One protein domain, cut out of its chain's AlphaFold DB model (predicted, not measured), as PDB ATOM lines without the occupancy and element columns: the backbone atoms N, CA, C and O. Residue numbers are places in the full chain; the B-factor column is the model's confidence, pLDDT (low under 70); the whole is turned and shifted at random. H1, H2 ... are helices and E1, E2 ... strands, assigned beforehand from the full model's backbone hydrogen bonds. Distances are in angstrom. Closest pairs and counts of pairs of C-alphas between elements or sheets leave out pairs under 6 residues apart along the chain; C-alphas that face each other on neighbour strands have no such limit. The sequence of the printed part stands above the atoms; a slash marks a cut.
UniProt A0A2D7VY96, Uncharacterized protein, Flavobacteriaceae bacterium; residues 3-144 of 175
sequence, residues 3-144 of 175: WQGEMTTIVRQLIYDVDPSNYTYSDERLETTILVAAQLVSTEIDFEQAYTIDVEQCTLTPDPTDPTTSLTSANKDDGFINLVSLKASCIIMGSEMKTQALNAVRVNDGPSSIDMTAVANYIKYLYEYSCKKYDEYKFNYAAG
ATOM      1  N   TRP A   3      39.831  41.892 -34.270       87.00
ATOM      2  CA  TRP A   3      39.008  41.643 -33.084       87.00
ATOM      3  C   TRP A   3      38.942  42.825 -32.114       87.00
ATOM      4  O   TRP A   3      37.873  43.070 -31.558       87.00
ATOM      5  N   GLN A   4      40.031  43.585 -31.936       88.94
ATOM      6  CA  GLN A   4      40.021  44.767 -31.071       88.94
ATOM      7  C   GLN A   4      38.969  45.752 -31.545       88.94
ATOM      8  O   GLN A   4      38.225  46.259 -30.727       88.94
ATOM      9  N   GLY A   5      38.846  46.001 -32.849       88.62
ATOM     10  CA  GLY A   5      37.851  46.943 -33.358       88.62
ATOM     11  C   GLY A   5      36.423  46.427 -33.190       88.62
ATOM     12  O   GLY A   5      35.573  47.099 -32.606       88.62
ATOM     13  N   GLU A   6      36.145  45.222 -33.690       89.50
ATOM     14  CA  GLU A   6      34.776  44.701 -33.707       89.50
ATOM     15  C   GLU A   6      34.268  44.362 -32.298       89.50
ATOM     16  O   GLU A   6      33.186  44.806 -31.909       89.50
ATOM     17  N   MET A   7      35.045  43.621 -31.504       92.31
ATOM     18  CA  MET A   7      34.603  43.177 -30.181       92.31
ATOM     19  C   MET A   7      34.505  44.339 -29.193       92.31
ATOM     20  O   MET A   7      33.557  44.374 -28.407       92.31
ATOM     21  N   THR A   8      35.411  45.325 -29.242       93.50
ATOM     22  CA  THR A   8      35.265  46.526 -28.397       93.50
ATOM     23  C   THR A   8      34.016  47.305 -28.772       93.50
ATOM     24  O   THR A   8      33.272  47.694 -27.879       93.50
ATOM     25  N   THR A   9      33.714  47.459 -30.064       91.69
ATOM     26  CA  THR A   9      32.491  48.134 -30.523       91.69
ATOM     27  C   THR A   9      31.237  47.411 -30.025       91.69
ATOM     28  O   THR A   9      30.308  48.054 -29.531       91.69
ATOM     29  N   ILE A  10      31.213  46.072 -30.083       91.56
ATOM     30  CA  ILE A  10      30.108  45.268 -29.539       91.56
ATOM     31  C   ILE A  10      29.975  45.495 -28.029       91.56
ATOM     32  O   ILE A  10      28.880  45.789 -27.547       91.56
ATOM     33  N   VAL A  11      31.072  45.394 -27.272       93.31
ATOM     34  CA  VAL A  11      31.051  45.576 -25.813       93.31
ATOM     35  C   VAL A  11      30.623  46.994 -25.432       93.31
ATOM     36  O   VAL A  11      29.778  47.130 -24.551       93.31
ATOM     37  N   ARG A  12      31.111  48.031 -26.126       93.50
ATOM     38  CA  ARG A  12      30.695  49.435 -25.945       93.50
ATOM     39  C   ARG A  12      29.186  49.590 -26.083       93.50
ATOM     40  O   ARG A  12      28.549  50.200 -25.227       93.50
ATOM     41  N   GLN A  13      28.600  48.971 -27.106       92.12
ATOM     42  CA  GLN A  13      27.154  48.998 -27.305       92.12
ATOM     43  C   GLN A  13      26.393  48.257 -26.194       92.12
ATOM     44  O   GLN A  13      25.323  48.707 -25.786       92.12
ATOM     45  N   LEU A  14      26.931  47.141 -25.688       90.56
ATOM     46  CA  LEU A  14      26.311  46.358 -24.611       90.56
ATOM     47  C   LEU A  14      26.319  47.084 -23.260       90.56
ATOM     48  O   LEU A  14      25.354  46.963 -22.509       90.56
ATOM     49  N   ILE A  15      27.382  47.831 -22.956       91.44
ATOM     50  CA  ILE A  15      27.510  48.606 -21.708       91.44
ATOM     51  C   ILE A  15      26.999  50.047 -21.845       91.44
ATOM     52  O   ILE A  15      27.077  50.816 -20.895       91.44
ATOM     53  N   TYR A  16      26.473  50.417 -23.017       89.75
ATOM     54  CA  TYR A  16      25.994  51.767 -23.324       89.75
ATOM     55  C   TYR A  16      27.084  52.866 -23.242       89.75
ATOM     56  O   TYR A  16      26.783  54.033 -23.002       89.75
ATOM     57  N   ASP A  17      28.350  52.526 -23.511       90.06
ATOM     58  CA  ASP A  17      29.469  53.483 -23.616       90.06
ATOM     59  C   ASP A  17      29.669  53.920 -25.077       90.06
ATOM     60  O   ASP A  17      30.645  53.556 -25.738       90.06
ATOM     61  N   VAL A  18      28.666  54.626 -25.606       90.62
ATOM     62  CA  VAL A  18      28.484  54.866 -27.052       90.62
ATOM     63  C   VAL A  18      28.819  56.284 -27.510       90.62
ATOM     64  O   VAL A  18      28.784  56.537 -28.710       90.62
ATOM     65  N   ASP A  19      29.106  57.213 -26.594       89.81
ATOM     66  CA  ASP A  19      29.412  58.609 -26.927       89.81
ATOM     67  C   ASP A  19      30.899  58.775 -27.291       89.81
ATOM     68  O   ASP A  19      31.744  58.782 -26.394       89.81
ATOM     69  N   PRO A  20      31.249  58.992 -28.577       85.38
ATOM     70  CA  PRO A  20      32.644  59.098 -28.998       85.38
ATOM     71  C   PRO A  20      33.360  60.337 -28.466       85.38
ATOM     72  O   PRO A  20      34.587  60.400 -28.504       85.38
ATOM     73  N   SER A  21      32.610  61.339 -28.005       87.88
ATOM     74  CA  SER A  21      33.172  62.557 -27.425       87.88
ATOM     75  C   SER A  21      33.487  62.417 -25.936       87.88
ATOM     76  O   SER A  21      34.241  63.230 -25.399       87.88
ATOM     77  N   ASN A  22      32.935  61.394 -25.273       90.00
ATOM     78  CA  ASN A  22      33.059  61.200 -23.835       90.00
ATOM     79  C   ASN A  22      32.895  59.724 -23.434       90.00
ATOM     80  O   ASN A  22      31.955  59.358 -22.726       90.00
ATOM     81  N   TYR A  23      33.819  58.876 -23.886       91.38
ATOM     82  CA  TYR A  23      33.855  57.487 -23.441       91.38
ATOM     83  C   TYR A  23      34.225  57.381 -21.959       91.38
ATOM     84  O   TYR A  23      35.190  57.988 -21.489       91.38
ATOM     85  N   THR A  24      33.489  56.542 -21.236       90.44
ATOM     86  CA  THR A  24      33.755  56.220 -19.827       90.44
ATOM     87  C   THR A  24      34.918  55.234 -19.693       90.44
ATOM     88  O   THR A  24      35.681  55.288 -18.724       90.44
ATOM     89  N   TYR A  25      35.069  54.324 -20.658       92.25
ATOM     90  CA  TYR A  25      36.091  53.281 -20.665       92.25
ATOM     91  C   TYR A  25      37.101  53.520 -21.791       92.25
ATOM     92  O   TYR A  25      36.717  53.764 -22.936       92.25
ATOM     93  N   SER A  26      38.399  53.412 -21.482       93.06
ATOM     94  CA  SER A  26      39.440  53.416 -22.516       93.06
ATOM     95  C   SER A  26      39.415  52.114 -23.320       93.06
ATOM     96  O   SER A  26      38.969  51.078 -22.811       93.06
ATOM     97  N   ASP A  27      39.901  52.157 -24.560       91.81
ATOM     98  CA  ASP A  27      39.951  50.978 -25.429       91.81
ATOM     99  C   ASP A  27      40.797  49.866 -24.800       91.81
ATOM    100  O   ASP A  27      40.350  48.724 -24.724       91.81
ATOM    101  N   GLU A  28      41.939  50.202 -24.194       92.25
ATOM    102  CA  GLU A  28      42.830  49.226 -23.554       92.25
ATOM    103  C   GLU A  28      42.134  48.491 -22.401       92.25
ATOM    104  O   GLU A  28      42.328  47.287 -22.203       92.25
ATOM    105  N   ARG A  29      41.285  49.195 -21.635       92.56
ATOM    106  CA  ARG A  29      40.505  48.579 -20.555       92.56
ATOM    107  C   ARG A  29      39.485  47.591 -21.112       92.56
ATOM    108  O   ARG A  29      39.299  46.522 -20.523       92.56
ATOM    109  N   LEU A  30      38.818  47.933 -22.213       94.38
ATOM    110  CA  LEU A  30      37.838  47.056 -22.853       94.38
ATOM    111  C   LEU A  30      38.508  45.838 -23.487       94.38
ATOM    112  O   LEU A  30      38.068  44.720 -23.233       94.38
ATOM    113  N   GLU A  31      39.600  46.029 -24.222       94.44
ATOM    114  CA  GLU A  31      40.392  44.954 -24.830       94.44
ATOM    115  C   GLU A  31      40.916  43.972 -23.778       94.44
ATOM    116  O   GLU A  31      40.715  42.762 -23.898       94.44
ATOM    117  N   THR A  32      41.492  44.481 -22.685       94.50
ATOM    118  CA  THR A  32      41.958  43.638 -21.571       94.50
ATOM    119  C   THR A  32      40.800  42.850 -20.960       94.50
ATOM    120  O   THR A  32      40.921  41.657 -20.685       94.50
ATOM    121  N   THR A  33      39.645  43.495 -20.772       95.38
ATOM    122  CA  THR A  33      38.457  42.829 -20.219       95.38
ATOM    123  C   THR A  33      37.933  41.742 -21.156       95.38
ATOM    124  O   THR A  33      37.533  40.678 -20.686       95.38
ATOM    125  N   ILE A  34      37.965  41.978 -22.468       95.44
ATOM    126  CA  ILE A  34      37.597  41.000 -23.496       95.44
ATOM    127  C   ILE A  34      38.513  39.775 -23.427       95.44
ATOM    128  O   ILE A  34      38.010  38.656 -23.443       95.44
ATOM    129  N   LEU A  35      39.828  39.950 -23.279       94.81
ATOM    130  CA  LEU A  35      40.766  38.823 -23.171       94.81
ATOM    131  C   LEU A  35      40.606  38.042 -21.866       94.81
ATOM    132  O   LEU A  35      40.616  36.812 -21.875       94.81
ATOM    133  N   VAL A  36      40.385  38.732 -20.744       95.12
ATOM    134  CA  VAL A  36      40.062  38.071 -19.468       95.12
ATOM    135  C   VAL A  36      38.756  37.285 -19.590       95.12
ATOM    136  O   VAL A  36      38.673  36.143 -19.137       95.12
ATOM    137  N   ALA A  37      37.739  37.866 -20.229       95.38
ATOM    138  CA  ALA A  37      36.485  37.180 -20.501       95.38
ATOM    139  C   ALA A  37      36.705  35.960 -21.406       95.38
ATOM    140  O   ALA A  37      36.191  34.895 -21.086       95.38
ATOM    141  N   ALA A  38      37.504  36.079 -22.468       94.06
ATOM    142  CA  ALA A  38      37.850  34.972 -23.354       94.06
ATOM    143  C   ALA A  38      38.489  33.815 -22.580       94.06
ATOM    144  O   ALA A  38      38.008  32.691 -22.676       94.06
ATOM    145  N   GLN A  39      39.479  34.102 -21.726       93.50
ATOM    146  CA  GLN A  39      40.132  33.093 -20.888       93.50
ATOM    147  C   GLN A  39      39.125  32.349 -19.999       93.50
ATOM    148  O   GLN A  39      39.181  31.128 -19.890       93.50
ATOM    149  N   LEU A  40      38.188  33.071 -19.375       93.88
ATOM    150  CA  LEU A  40      37.150  32.463 -18.538       93.88
ATOM    151  C   LEU A  40      36.181  31.618 -19.368       93.88
ATOM    152  O   LEU A  40      35.908  30.475 -19.010       93.88
ATOM    153  N   VAL A  41      35.685  32.139 -20.492       92.81
ATOM    154  CA  VAL A  41      34.737  31.413 -21.347       92.81
ATOM    155  C   VAL A  41      35.373  30.145 -21.923       92.81
ATOM    156  O   VAL A  41      34.711  29.110 -21.934       92.81
ATOM    157  N   SER A  42      36.654  30.174 -22.296       91.19
ATOM    158  CA  SER A  42      37.397  28.992 -22.759       91.19
ATOM    159  C   SER A  42      37.546  27.896 -21.695       91.19
ATOM    160  O   SER A  42      37.790  26.747 -22.044       91.19
ATOM    161  N   THR A  43      37.388  28.206 -20.401       89.75
ATOM    162  CA  THR A  43      37.310  27.171 -19.345       89.75
ATOM    163  C   THR A  43      35.902  26.613 -19.150       89.75
ATOM    164  O   THR A  43      35.728  25.553 -18.550       89.75
ATOM    165  N   GLU A  44      34.888  27.333 -19.622       89.50
ATOM    166  CA  GLU A  44      33.480  27.018 -19.403       89.50
ATOM    167  C   GLU A  44      32.832  26.280 -20.581       89.50
ATOM    168  O   GLU A  44      31.819  25.603 -20.385       89.50
ATOM    169  N   ILE A  45      33.358  26.471 -21.791       86.62
ATOM    170  CA  ILE A  45      32.810  25.986 -23.058       86.62
ATOM    171  C   ILE A  45      33.976  25.514 -23.925       86.62
ATOM    172  O   ILE A  45      34.988  26.205 -24.027       86.62
ATOM    173  N   ASP A  46      33.808  24.356 -24.559       84.31
ATOM    174  CA  ASP A  46      34.743  23.873 -25.570       84.31
ATOM    175  C   ASP A  46      34.332  24.432 -26.937       84.31
ATOM    176  O   ASP A  46      33.190  24.253 -27.372       84.31
ATOM    177  N   PHE A  47      35.240  25.167 -27.574       84.31
ATOM    178  CA  PHE A  47      35.018  25.780 -28.881       84.31
ATOM    179  C   PHE A  47      35.585  24.885 -29.979       84.31
ATOM    180  O   PHE A  47      36.589  24.204 -29.788       84.31
ATOM    181  N   GLU A  48      34.987  24.928 -31.171       80.50
ATOM    182  CA  GLU A  48      35.519  24.200 -32.333       80.50
ATOM    183  C   GLU A  48      36.926  24.686 -32.725       80.50
ATOM    184  O   GLU A  48      37.738  23.908 -33.228       80.50
ATOM    185  N   GLN A  49      37.220  25.969 -32.488       81.75
ATOM    186  CA  GLN A  49      38.521  26.582 -32.743       81.75
ATOM    187  C   GLN A  49      39.331  26.714 -31.450       81.75
ATOM    188  O   GLN A  49      38.840  27.199 -30.431       81.75
ATOM    189  N   ALA A  50      40.611  26.348 -31.515       83.94
ATOM    190  CA  ALA A  50      41.546  26.559 -30.420       83.94
ATOM    191  C   ALA A  50      42.135  27.975 -30.490       83.94
ATOM    192  O   ALA A  50      42.896  28.295 -31.406       83.94
ATOM    193  N   TYR A  51      41.814  28.805 -29.497       87.69
ATOM    194  CA  TYR A  51      42.356  30.154 -29.350       87.69
ATOM    195  C   TYR A  51      43.496  30.184 -28.330       87.69
ATOM    196  O   TYR A  51      43.366  29.692 -27.211       87.69
ATOM    197  N   THR A  52      44.614  30.800 -28.708       89.31
ATOM    198  CA  THR A  52      45.695  31.183 -27.795       89.31
ATOM    199  C   THR A  52      45.429  32.606 -27.321       89.31
ATOM    200  O   THR A  52      45.400  33.536 -28.129       89.31
ATOM    201  N   ILE A  53      45.197  32.753 -26.018       91.75
ATOM    202  CA  ILE A  53      44.844  34.015 -25.365       91.75
ATOM    203  C   ILE A  53      46.008  34.416 -24.459       91.75
ATOM    204  O   ILE A  53      46.388  33.660 -23.565       91.75
ATOM    205  N   ASP A  54      46.560  35.607 -24.678       89.88
ATOM    206  CA  ASP A  54      47.564  36.216 -23.803       89.88
ATOM    207  C   ASP A  54      47.053  37.578 -23.326       89.88
ATOM    208  O   ASP A  54      46.970  38.543 -24.092       89.88
ATOM    209  N   VAL A  55      46.696  37.636 -22.043       89.56
ATOM    210  CA  VAL A  55      46.164  38.841 -21.396       89.56
ATOM    211  C   VAL A  55      47.258  39.889 -21.173       89.56
ATOM    212  O   VAL A  55      46.964  41.079 -21.219       89.56
ATOM    213  N   GLU A  56      48.511  39.482 -20.950       87.75
ATOM    214  CA  GLU A  56      49.611  40.418 -20.685       87.75
ATOM    215  C   GLU A  56      50.081  41.104 -21.966       87.75
ATOM    216  O   GLU A  56      50.335  42.307 -21.971       87.75
ATOM    217  N   GLN A  57      50.180  40.348 -23.061       86.81
ATOM    218  CA  GLN A  57      50.610  40.868 -24.363       86.81
ATOM    219  C   GLN A  57      49.453  41.437 -25.204       86.81
ATOM    220  O   GLN A  57      49.685  41.929 -26.306       86.81
ATOM    221  N   CYS A  58      48.215  41.382 -24.700       87.69
ATOM    222  CA  CYS A  58      46.995  41.763 -25.413       87.69
ATOM    223  C   CYS A  58      46.853  41.059 -26.780       87.69
ATOM    224  O   CYS A  58      46.597  41.686 -27.814       87.69
ATOM    225  N   THR A  59      47.061  39.738 -26.802       89.19
ATOM    226  CA  THR A  59      46.997  38.948 -28.041       89.19
ATOM    227  C   THR A  59      45.928  37.865 -27.989       89.19
ATOM    228  O   THR A  59      45.689  37.228 -26.962       89.19
ATOM    229  N   LEU A  60      45.287  37.667 -29.139       88.75
ATOM    230  CA  LEU A  60      44.304  36.624 -29.396       88.75
ATOM    231  C   LEU A  60      44.619  36.036 -30.768       88.75
ATOM    232  O   LEU A  60      44.654  36.766 -31.760       88.75
ATOM    233  N   THR A  61      44.946  34.749 -30.828       87.00
ATOM    234  CA  THR A  61      45.360  34.092 -32.076       87.00
ATOM    235  C   THR A  61      44.807  32.670 -32.150       87.00
ATOM    236  O   THR A  61      45.036  31.905 -31.214       87.00
ATOM    237  N   PRO A  62      44.142  32.267 -33.250       86.81
ATOM    238  CA  PRO A  62      43.793  33.061 -34.440       86.81
ATOM    239  C   PRO A  62      42.768  34.176 -34.143       86.81
ATOM    240  O   PRO A  62      42.084  34.129 -33.126       86.81
ATOM    241  N   ASP A  63      42.691  35.204 -34.997       84.38
ATOM    242  CA  ASP A  63      41.721  36.300 -34.830       84.38
ATOM    243  C   ASP A  63      40.299  35.768 -35.124       84.38
ATOM    244  O   ASP A  63      40.050  35.313 -36.243       84.38
ATOM    245  N   PRO A  64      39.355  35.802 -34.163       85.25
ATOM    246  CA  PRO A  64      38.011  35.249 -34.351       85.25
ATOM    247  C   PRO A  64      37.156  36.033 -35.359       85.25
ATOM    248  O   PRO A  64      36.137  35.519 -35.823       85.25
ATOM    249  N   THR A  65      37.542  37.272 -35.678       84.06
ATOM    250  CA  THR A  65      36.811  38.162 -36.594       84.06
ATOM    251  C   THR A  65      37.317  38.100 -38.033       84.06
ATOM    252  O   THR A  65      36.678  38.646 -38.932       84.06
ATOM    253  N   ASP A  66      38.448  37.432 -38.269       77.38
ATOM    254  CA  ASP A  66      39.036  37.304 -39.597       77.38
ATOM    255  C   ASP A  66      38.208  36.328 -40.464       77.38
ATOM    256  O   ASP A  66      38.050  35.162 -40.100       77.38
ATOM    257  N   PRO A  67      37.662  36.766 -41.616       65.69
ATOM    258  CA  PRO A  67      36.913  35.897 -42.523       65.69
ATOM    259  C   PRO A  67      37.811  34.993 -43.391       65.69
ATOM    260  O   PRO A  67      37.306  34.316 -44.286       65.69
ATOM    261  N   THR A  68      39.138  35.022 -43.220       59.75
ATOM    262  CA  THR A  68      40.076  34.250 -44.048       59.75
ATOM    263  C   THR A  68      40.333  32.829 -43.516       59.75
ATOM    264  O   THR A  68      39.952  32.451 -42.413       59.75
ATOM    265  N   THR A  69      40.980  31.994 -44.338       53.47
ATOM    266  CA  THR A  69      41.186  30.538 -44.166       53.47
ATOM    267  C   THR A  69      42.098  30.118 -42.998       53.47
ATOM    268  O   THR A  69      42.603  28.997 -42.995       53.47
ATOM    269  N   SER A  70      42.382  31.005 -42.044       53.44
ATOM    270  CA  SER A  70      43.182  30.706 -40.846       53.44
ATOM    271  C   SER A  70      42.371  30.002 -39.746       53.44
ATOM    272  O   SER A  70      42.961  29.393 -38.853       53.44
ATOM    273  N   LEU A  71      41.037  30.022 -39.842       56.91
ATOM    274  CA  LEU A  71      40.099  29.271 -39.003       56.91
ATOM    275  C   LEU A  71      39.689  27.966 -39.714       56.91
ATOM    276  O   LEU A  71      39.508  27.952 -40.935       56.91
ATOM    277  N   THR A  72      39.542  26.848 -38.984       55.66
ATOM    278  CA  THR A  72      39.165  25.553 -39.609       55.66
ATOM    279  C   THR A  72      37.763  25.577 -40.229       55.66
ATOM    280  O   THR A  72      37.493  24.837 -41.175       55.66
ATOM    281  N   SER A  73      36.916  26.495 -39.772       54.41
ATOM    282  CA  SER A  73      35.723  26.960 -40.471       54.41
ATOM    283  C   SER A  73      36.089  28.288 -41.132       54.41
ATOM    284  O   SER A  73      36.413  29.226 -40.420       54.41
ATOM    285  N   ALA A  74      36.045  28.396 -42.465       54.22
ATOM    286  CA  ALA A  74      36.403  29.608 -43.230       54.22
ATOM    287  C   ALA A  74      35.460  30.820 -42.999       54.22
ATOM    288  O   ALA A  74      35.309  31.675 -43.865       54.22
ATOM    289  N   ASN A  75      34.784  30.856 -41.852       63.75
ATOM    290  CA  ASN A  75      33.820  31.847 -41.429       63.75
ATOM    291  C   ASN A  75      34.228  32.373 -40.052       63.75
ATOM    292  O   ASN A  75      34.641  31.610 -39.180       63.75
ATOM    293  N   LYS A  76      34.016  33.672 -39.865       76.56
ATOM    294  CA  LYS A  76      34.021  34.367 -38.579       76.56
ATOM    295  C   LYS A  76      33.300  33.560 -37.485       76.56
ATOM    296  O   LYS A  76      32.164  33.124 -37.691       76.56
ATOM    297  N   ASP A  77      33.927  33.411 -36.317       83.44
ATOM    298  CA  ASP A  77      33.337  32.695 -35.176       83.44
ATOM    299  C   ASP A  77      32.404  33.619 -34.379       83.44
ATOM    300  O   ASP A  77      32.732  34.143 -33.310       83.44
ATOM    301  N   ASP A  78      31.207  33.840 -34.928       84.75
ATOM    302  CA  ASP A  78      30.160  34.640 -34.283       84.75
ATOM    303  C   ASP A  78      29.770  34.079 -32.900       84.75
ATOM    304  O   ASP A  78      29.349  34.838 -32.024       84.75
ATOM    305  N   GLY A  79      29.893  32.765 -32.685       86.31
ATOM    306  CA  GLY A  79      29.572  32.124 -31.411       86.31
ATOM    307  C   GLY A  79      30.542  32.554 -30.314       86.31
ATOM    308  O   GLY A  79      30.113  33.052 -29.268       86.31
ATOM    309  N   PHE A  80      31.843  32.440 -30.591       89.19
ATOM    310  CA  PHE A  80      32.909  32.912 -29.709       89.19
ATOM    311  C   PHE A  80      32.793  34.417 -29.447       89.19
ATOM    312  O   PHE A  80      32.750  34.841 -28.290       89.19
ATOM    313  N   ILE A  81      32.649  35.230 -30.499       90.38
ATOM    314  CA  ILE A  81      32.568  36.696 -30.385       90.38
ATOM    315  C   ILE A  81      31.412  37.122 -29.479       90.38
ATOM    316  O   ILE A  81      31.600  37.948 -28.579       90.38
ATOM    317  N   ASN A  82      30.222  36.551 -29.679       90.56
ATOM    318  CA  ASN A  82      29.043  36.898 -28.889       90.56
ATOM    319  C   ASN A  82      29.189  36.461 -27.427       90.56
ATOM    320  O   ASN A  82      28.903  37.251 -26.526       90.56
ATOM    321  N   LEU A  83      29.658  35.234 -27.174       92.25
ATOM    322  CA  LEU A  83      29.836  34.716 -25.814       92.25
ATOM    323  C   LEU A  83      30.840  35.539 -25.012       92.25
ATOM    324  O   LEU A  83      30.562  35.914 -23.870       92.25
ATOM    325  N   VAL A  84      31.986  35.845 -25.616       94.44
ATOM    326  CA  VAL A  84      33.039  36.629 -24.971       94.44
ATOM    327  C   VAL A  84      32.575  38.062 -24.729       94.44
ATOM    328  O   VAL A  84      32.752  38.574 -23.625       94.44
ATOM    329  N   SER A  85      31.907  38.693 -25.698       94.50
ATOM    330  CA  SER A  85      31.395  40.063 -25.547       94.50
ATOM    331  C   SER A  85      30.320  40.163 -24.457       94.50
ATOM    332  O   SER A  85      30.341  41.085 -23.638       94.50
ATOM    333  N   LEU A  86      29.408  39.186 -24.383       94.19
ATOM    334  CA  LEU A  86      28.406  39.106 -23.314       94.19
ATOM    335  C   LEU A  86      29.064  38.900 -21.945       94.19
ATOM    336  O   LEU A  86      28.715  39.599 -20.990       94.19
ATOM    337  N   LYS A  87      30.055  38.007 -21.840       95.12
ATOM    338  CA  LYS A  87      30.797  37.792 -20.590       95.12
ATOM    339  C   LYS A  87      31.557  39.048 -20.160       95.12
ATOM    340  O   LYS A  87      31.484  39.422 -18.990       95.12
ATOM    341  N   ALA A  88      32.226  39.726 -21.093       95.06
ATOM    342  CA  ALA A  88      32.920  40.985 -20.840       95.06
ATOM    343  C   ALA A  88      31.952  42.061 -20.322       95.06
ATOM    344  O   ALA A  88      32.246  42.717 -19.322       95.06
ATOM    345  N   SER A  89      30.761  42.178 -20.922       93.88
ATOM    346  CA  SER A  89      29.726  43.101 -20.442       93.88
ATOM    347  C   SER A  89      29.300  42.802 -18.995       93.88
ATOM    348  O   SER A  89      29.264  43.715 -18.175       93.88
ATOM    349  N   CYS A  90      29.089  41.530 -18.632       94.00
ATOM    350  CA  CYS A  90      28.738  41.124 -17.263       94.00
ATOM    351  C   CYS A  90      29.846  41.497 -16.254       94.00
ATOM    352  O   CYS A  90      29.546  41.988 -15.162       94.00
ATOM    353  N   ILE A  91      31.127  41.351 -16.622       94.69
ATOM    354  CA  ILE A  91      32.265  41.770 -15.781       94.69
ATOM    355  C   ILE A  91      32.258  43.291 -15.557       94.69
ATOM    356  O   ILE A  91      32.399  43.750 -14.419       94.69
ATOM    357  N   ILE A  92      32.057  44.077 -16.619       94.00
ATOM    358  CA  ILE A  92      32.040  45.547 -16.544       94.00
ATOM    359  C   ILE A  92      30.857  46.034 -15.707       94.00
ATOM    360  O   ILE A  92      31.064  46.776 -14.745       94.00
ATOM    361  N   MET A  93      29.649  45.547 -15.991       92.12
ATOM    362  CA  MET A  93      28.436  45.889 -15.239       92.12
ATOM    363  C   MET A  93      28.559  45.518 -13.755       92.12
ATOM    364  O   MET A  93      28.079  46.244 -12.885       92.12
ATOM    365  N   GLY A  94      29.257  44.423 -13.433       92.31
ATOM    366  CA  GLY A  94      29.570  44.060 -12.049       92.31
ATOM    367  C   GLY A  94      30.469  45.090 -11.353       92.31
ATOM    368  O   GLY A  94      30.271  45.403 -10.176       92.31
ATOM    369  N   SER A  95      31.429  45.670 -12.078       90.94
ATOM    370  CA  SER A  95      32.288  46.741 -11.553       90.94
ATOM    371  C   SER A  95      31.525  48.051 -11.318       90.94
ATOM    372  O   SER A  95      31.754  48.732 -10.312       90.94
ATOM    373  N   GLU A  96      30.557  48.368 -12.180       88.88
ATOM    374  CA  GLU A  96      29.664  49.517 -12.003       88.88
ATOM    375  C   GLU A  96      28.735  49.323 -10.813       88.88
ATOM    376  O   GLU A  96      28.635  50.208  -9.964       88.88
ATOM    377  N   MET A  97      28.125  48.141 -10.692       91.81
ATOM    378  CA  MET A  97      27.285  47.776  -9.552       91.81
ATOM    379  C   MET A  97      28.045  47.956  -8.240       91.81
ATOM    380  O   MET A  97      27.542  48.609  -7.329       91.81
ATOM    381  N   LYS A  98      29.290  47.469  -8.160       90.25
ATOM    382  CA  LYS A  98      30.136  47.645  -6.973       90.25
ATOM    383  C   LYS A  98      30.399  49.121  -6.665       90.25
ATOM    384  O   LYS A  98      30.324  49.523  -5.507       90.25
ATOM    385  N   THR A  99      30.693  49.926  -7.681       90.38
ATOM    386  CA  THR A  99      30.993  51.358  -7.512       90.38
ATOM    387  C   THR A  99      29.761  52.138  -7.051       90.38
ATOM    388  O   THR A  99      29.835  52.947  -6.130       90.38
ATOM    389  N   GLN A 100      28.600  51.858  -7.638       87.19
ATOM    390  CA  GLN A 100      27.351  52.561  -7.343       87.19
ATOM    391  C   GLN A 100      26.716  52.089  -6.033       87.19
ATOM    392  O   GLN A 100      26.108  52.883  -5.322       87.19
ATOM    393  N   ALA A 101      26.928  50.826  -5.653       88.31
ATOM    394  CA  ALA A 101      26.566  50.321  -4.334       88.31
ATOM    395  C   ALA A 101      27.350  51.021  -3.210       88.31
ATOM    396  O   ALA A 101      26.776  51.303  -2.163       88.31
ATOM    397  N   LEU A 102      28.632  51.348  -3.421       87.44
ATOM    398  CA  LEU A 102      29.424  52.117  -2.448       87.44
ATOM    399  C   LEU A 102      28.946  53.570  -2.313       87.44
ATOM    400  O   LEU A 102      29.031  54.143  -1.231       87.44
ATOM    401  N   ASN A 103      28.407  54.143  -3.388       86.56
ATOM    402  CA  ASN A 103      27.864  55.502  -3.405       86.56
ATOM    403  C   ASN A 103      26.386  55.573  -2.980       86.56
ATOM    404  O   ASN A 103      25.794  56.652  -2.990       86.56
ATOM    405  N   ALA A 104      25.769  54.449  -2.605       89.19
ATOM    406  CA  ALA A 104      24.369  54.405  -2.209       89.19
ATOM    407  C   ALA A 104      24.180  55.019  -0.813       89.19
ATOM    408  O   ALA A 104      24.315  54.355   0.214       89.19
ATOM    409  N   VAL A 105      23.842  56.307  -0.780       88.44
ATOM    410  CA  VAL A 105      23.548  57.053   0.449       88.44
ATOM    411  C   VAL A 105      22.072  57.428   0.481       88.44
ATOM    412  O   VAL A 105      21.492  57.837  -0.528       88.44
ATOM    413  N   ARG A 106      21.466  57.315   1.666       89.62
ATOM    414  CA  ARG A 106      20.138  57.851   1.956       89.62
ATOM    415  C   ARG A 106      20.238  58.894   3.058       89.62
ATOM    416  O   ARG A 106      20.724  58.596   4.146       89.62
ATOM    417  N   VAL A 107      19.744  60.095   2.786       90.31
ATOM    418  CA  VAL A 107      19.656  61.189   3.760       90.31
ATOM    419  C   VAL A 107      18.200  61.612   3.866       90.31
ATOM    420  O   VAL A 107      17.552  61.862   2.852       90.31
ATOM    421  N   ASN A 108      17.691  61.690   5.093       90.25
ATOM    422  CA  ASN A 108      16.375  62.247   5.379       90.25
ATOM    423  C   ASN A 108      16.574  63.517   6.219       90.25
ATOM    424  O   ASN A 108      17.252  63.462   7.244       90.25
ATOM    425  N   ASP A 109      15.969  64.622   5.798       90.56
ATOM    426  CA  ASP A 109      15.881  65.879   6.540       90.56
ATOM    427  C   ASP A 109      14.409  66.315   6.594       90.56
ATOM    428  O   ASP A 109      13.840  66.831   5.628       90.56
ATOM    429  N   GLY A 110      13.742  65.998   7.707       90.94
ATOM    430  CA  GLY A 110      12.307  66.223   7.877       90.94
ATOM    431  C   GLY A 110      11.464  65.548   6.774       90.94
ATOM    432  O   GLY A 110      11.539  64.327   6.624       90.94
ATOM    433  N   PRO A 111      10.634  66.296   6.015       90.94
ATOM    434  CA  PRO A 111       9.842  65.753   4.906       90.94
ATOM    435  C   PRO A 111      10.646  65.550   3.608       90.94
ATOM    436  O   PRO A 111      10.127  64.964   2.658       90.94
ATOM    437  N   SER A 112      11.886  66.037   3.532       88.19
ATOM    438  CA  SER A 112      12.745  65.895   2.359       88.19
ATOM    439  C   SER A 112      13.657  64.684   2.522       88.19
ATOM    440  O   SER A 112      14.265  64.474   3.567       88.19
ATOM    441  N   SER A 113      13.772  63.864   1.480       89.56
ATOM    442  CA  SER A 113      14.733  62.761   1.466       89.56
ATOM    443  C   SER A 113      15.378  62.623   0.098       89.56
ATOM    444  O   SER A 113      14.733  62.837  -0.928       89.56
ATOM    445  N   ILE A 114      16.660  62.277   0.104       87.25
ATOM    446  CA  ILE A 114      17.411  61.855  -1.075       87.25
ATOM    447  C   ILE A 114      17.800  60.408  -0.817       87.25
ATOM    448  O   ILE A 114      18.438  60.107   0.193       87.25
ATOM    449  N   ASP A 115      17.399  59.517  -1.716       88.75
ATOM    450  CA  ASP A 115      17.675  58.093  -1.606       88.75
ATOM    451  C   ASP A 115      18.336  57.586  -2.889       88.75
ATOM    452  O   ASP A 115      17.680  57.408  -3.915       88.75
ATOM    453  N   MET A 116      19.649  57.354  -2.832       87.31
ATOM    454  CA  MET A 116      20.405  56.779  -3.949       87.31
ATOM    455  C   MET A 116      20.410  55.242  -3.947       87.31
ATOM    456  O   MET A 116      20.926  54.629  -4.881       87.31
ATOM    457  N   THR A 117      19.799  54.582  -2.955       88.00
ATOM    458  CA  THR A 117      19.750  53.106  -2.899       88.00
ATOM    459  C   THR A 117      18.909  52.504  -4.025       88.00
ATOM    460  O   THR A 117      19.211  51.415  -4.516       88.00
ATOM    461  N   ALA A 118      17.897  53.233  -4.508       88.06
ATOM    462  CA  ALA A 118      17.075  52.814  -5.641       88.06
ATOM    463  C   ALA A 118      17.887  52.691  -6.942       88.06
ATOM    464  O   ALA A 118      17.683  51.749  -7.709       88.06
ATOM    465  N   VAL A 119      18.849  53.594  -7.164       87.31
ATOM    466  CA  VAL A 119      19.734  53.559  -8.338       87.31
ATOM    467  C   VAL A 119      20.643  52.331  -8.281       87.31
ATOM    468  O   VAL A 119      20.741  51.595  -9.261       87.31
ATOM    469  N   ALA A 120      21.230  52.042  -7.117       88.06
ATOM    470  CA  ALA A 120      22.050  50.845  -6.927       88.06
ATOM    471  C   ALA A 120      21.257  49.547  -7.176       88.06
ATOM    472  O   ALA A 120      21.767  48.616  -7.803       88.06
ATOM    473  N   ASN A 121      19.985  49.498  -6.762       89.19
ATOM    474  CA  ASN A 121      19.102  48.362  -7.040       89.19
ATOM    475  C   ASN A 121      18.800  48.197  -8.537       89.19
ATOM    476  O   ASN A 121      18.768  47.072  -9.033       89.19
ATOM    477  N   TYR A 122      18.610  49.296  -9.268       89.88
ATOM    478  CA  TYR A 122      18.398  49.238 -10.715       89.88
ATOM    479  C   TYR A 122      19.641  48.727 -11.456       89.88
ATOM    480  O   TYR A 122      19.538  47.877 -12.338       89.88
ATOM    481  N   ILE A 123      20.832  49.169 -11.049       89.56
ATOM    482  CA  ILE A 123      22.093  48.698 -11.640       89.56
ATOM    483  C   ILE A 123      22.326  47.219 -11.328       89.56
ATOM    484  O   ILE A 123      22.759  46.469 -12.201       89.56
ATOM    485  N   LYS A 124      21.960  46.758 -10.125       91.75
ATOM    486  CA  LYS A 124      21.951  45.327  -9.800       91.75
ATOM    487  C   LYS A 124      21.049  44.533 -10.753       91.75
ATOM    488  O   LYS A 124      21.472  43.489 -11.236       91.75
ATOM    489  N   TYR A 125      19.849  45.029 -11.055       92.44
ATOM    490  CA  TYR A 125      18.957  44.385 -12.024       92.44
ATOM    491  C   TYR A 125      19.583  44.306 -13.427       92.44
ATOM    492  O   TYR A 125      19.518  43.259 -14.068       92.44
ATOM    493  N   LEU A 126      20.236  45.377 -13.894       90.56
ATOM    494  CA  LEU A 126      20.936  45.369 -15.186       90.56
ATOM    495  C   LEU A 126      22.112  44.384 -15.211       90.56
ATOM    496  O   LEU A 126      22.302  43.683 -16.204       90.56
ATOM    497  N   TYR A 127      22.871  44.302 -14.117       92.81
ATOM    498  CA  TYR A 127      23.939  43.320 -13.950       92.81
ATOM    499  C   TYR A 127      23.398  41.884 -14.033       92.81
ATOM    500  O   TYR A 127      23.864  41.099 -14.857       92.81
ATOM    501  N   GLU A 128      22.365  41.557 -13.249       93.69
ATOM    502  CA  GLU A 128      21.722  40.236 -13.278       93.69
ATOM    503  C   GLU A 128      21.165  39.911 -14.670       93.69
ATOM    504  O   GLU A 128      21.316  38.789 -15.153       93.69
ATOM    505  N   TYR A 129      20.575  40.895 -15.351       91.06
ATOM    506  CA  TYR A 129      20.073  40.741 -16.713       91.06
ATOM    507  C   TYR A 129      21.191  40.439 -17.724       91.06
ATOM    508  O   TYR A 129      21.052  39.509 -18.519       91.06
ATOM    509  N   SER A 130      22.307  41.175 -17.684       89.38
ATOM    510  CA  SER A 130      23.468  40.948 -18.562       89.38
ATOM    511  C   SER A 130      24.065  39.551 -18.353       89.38
ATOM    512  O   SER A 130      24.249  38.802 -19.316       89.38
ATOM    513  N   CYS A 131      24.281  39.145 -17.100       93.38
ATOM    514  CA  CYS A 131      24.837  37.827 -16.800       93.38
ATOM    515  C   CYS A 131      23.857  36.696 -17.160       93.38
ATOM    516  O   CYS A 131      24.268  35.682 -17.719       93.38
ATOM    517  N   LYS A 132      22.545  36.898 -16.974       94.38
ATOM    518  CA  LYS A 132      21.529  35.942 -17.435       94.38
ATOM    519  C   LYS A 132      21.547  35.769 -18.956       94.38
ATOM    520  O   LYS A 132      21.372  34.655 -19.440       94.38
ATOM    521  N   LYS A 133      21.773  36.840 -19.728       89.88
ATOM    522  CA  LYS A 133      21.895  36.748 -21.193       89.88
ATOM    523  C   LYS A 133      23.104  35.930 -21.626       89.88
ATOM    524  O   LYS A 133      22.993  35.173 -22.588       89.88
ATOM    525  N   TYR A 134      24.214  36.042 -20.902       93.06
ATOM    526  CA  TYR A 134      25.362  35.164 -21.098       93.06
ATOM    527  C   TYR A 134      24.996  33.693 -20.848       93.06
ATOM    528  O   TYR A 134      25.250  32.860 -21.714       93.06
ATOM    529  N   ASP A 135      24.333  33.378 -19.732       92.38
ATOM    530  CA  ASP A 135      23.947  31.998 -19.400       92.38
ATOM    531  C   ASP A 135      22.949  31.407 -20.409       92.38
ATOM    532  O   ASP A 135      23.102  30.264 -20.842       92.38
ATOM    533  N   GLU A 136      21.954  32.192 -20.834       90.88
ATOM    534  CA  GLU A 136      20.999  31.812 -21.884       90.88
ATOM    535  C   GLU A 136      21.727  31.502 -23.202       90.88
ATOM    536  O   GLU A 136      21.454  30.490 -23.849       90.88
ATOM    537  N   TYR A 137      22.675  32.352 -23.604       88.94
ATOM    538  CA  TYR A 137      23.418  32.164 -24.849       88.94
ATOM    539  C   TYR A 137      24.395  30.985 -24.767       88.94
ATOM    540  O   TYR A 137      24.474  30.195 -25.703       88.94
ATOM    541  N   LYS A 138      25.069  30.802 -23.627       90.19
ATOM    542  CA  LYS A 138      25.906  29.630 -23.331       90.19
ATOM    543  C   LYS A 138      25.106  28.337 -23.411       90.19
ATOM    544  O   LYS A 138      25.558  27.380 -24.034       90.19
ATOM    545  N   PHE A 139      23.914  28.311 -22.820       87.00
ATOM    546  CA  PHE A 139      23.027  27.156 -22.904       87.00
ATOM    547  C   PHE A 139      22.623  26.862 -24.353       87.00
ATOM    548  O   PHE A 139      22.697  25.718 -24.787       87.00
ATOM    549  N   ASN A 140      22.263  27.890 -25.125       84.81
ATOM    550  CA  ASN A 140      21.908  27.735 -26.540       84.81
ATOM    551  C   ASN A 140      23.085  27.247 -27.398       84.81
ATOM    552  O   ASN A 140      22.886  26.420 -28.288       84.81
ATOM    553  N   TYR A 141      24.298  27.730 -27.116       84.50
ATOM    554  CA  TYR A 141      25.526  27.276 -27.769       84.50
ATOM    555  C   TYR A 141      25.789  25.794 -27.462       84.50
ATOM    556  O   TYR A 141      25.946  24.991 -28.378       84.50
ATOM    557  N   ALA A 142      25.716  25.401 -26.184       82.06
ATOM    558  CA  ALA A 142      25.883  24.012 -25.749       82.06
ATOM    559  C   ALA A 142      24.778  23.072 -26.271       82.06
ATOM    560  O   ALA A 142      25.029  21.897 -26.525       82.06
ATOM    561  N   ALA A 143      23.561  23.584 -26.474       81.69
ATOM    562  CA  ALA A 143      22.450  22.849 -27.076       81.69
ATOM    563  C   ALA A 143      22.611  22.627 -28.597       81.69
ATOM    564  O   ALA A 143      21.708  22.083 -29.233       81.69
ATOM    565  N   GLY A 144      23.734  23.043 -29.192       69.44
ATOM    566  CA  GLY A 144      24.032  22.850 -30.611       69.44
ATOM    567  C   GLY A 144      23.327  23.842 -31.536       69.44
ATOM    568  O   GLY A 144      23.358  23.670 -32.752       69.44
TER     569      GLY A 144
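Overview. This is residues 3 to 144 of the 175 residues of an uncharacterized protein of Flavobacteriaceae bacterium (UniProt A0A2D7VY96). Two long helices, H3 and H4, lie side by side and run opposite ways, joined at one end by the strand hairpin E3 and E4, whose residues 108 to 113 stick out. H1 and H2 cross H3, and a second small hairpin, E1 and E2, lies beside H2. The printed part has 142 residues, in the order H1 H2 E1 E2 H3 E3 E4 H4, mostly helix, with two antiparallel two-stranded sheets. It is loose, with a radius of gyration of the C-alphas of 18.1 A, and elongated, spanning 69 by 36 by 24 A.

Along the chain. H1, residues 3 to 14, begins with C-alpha 3 at (39.008, 41.643, -33.084). H2 is residues 27 to 44, 25.5 A long. E1 is residues 52 to 54 and E2 59 to 61. H3, residues 78 to 102, is 36.3 A long. E3 is residues 106 to 109 and E4 112 to 115. H4, residues 117 to 142, is 37.5 A long and ends with C-alpha 142 at (25.883, 24.012, -25.749).

Arrangement. The hub is H3. It touches H4 at a shallow tilt of 19 degrees, opposite ways, the closest C-alphas being those of Cys 90 and Cys 131, 5.1 A apart. H3 touches H2 at a steep tilt of 67 degrees, closest at the C-alphas of Ala 37 and Ala 88, 5.2 A. H3 touches H1 with residues 81 to 89 alone, closest at the C-alphas of Val 11 and Ser 85, 5.5 A. H1 and H2 touch about perpendicular, at 89 degrees, closest at the C-alphas of Thr 8 and Leu 30, 6.1 A. Both are apart from H4. In the hairpin E1 and E2, N 52 and O 61 are within hydrogen-bond range at 2.8 A; in E3 and E4, N 109 and O 112 at 2.8 A. In H1, H2, H3 and H4 every O i to N i+4 pair is within range.

Size, cuts and confidence. The C-alphas farthest apart are those of Thr 69 and Gly 110, 69.4 A. The printed part has no cut. The links H1 to H2 and E2 to H3 are long. Residues 67 to 75 and residue 144 have pLDDT under 70.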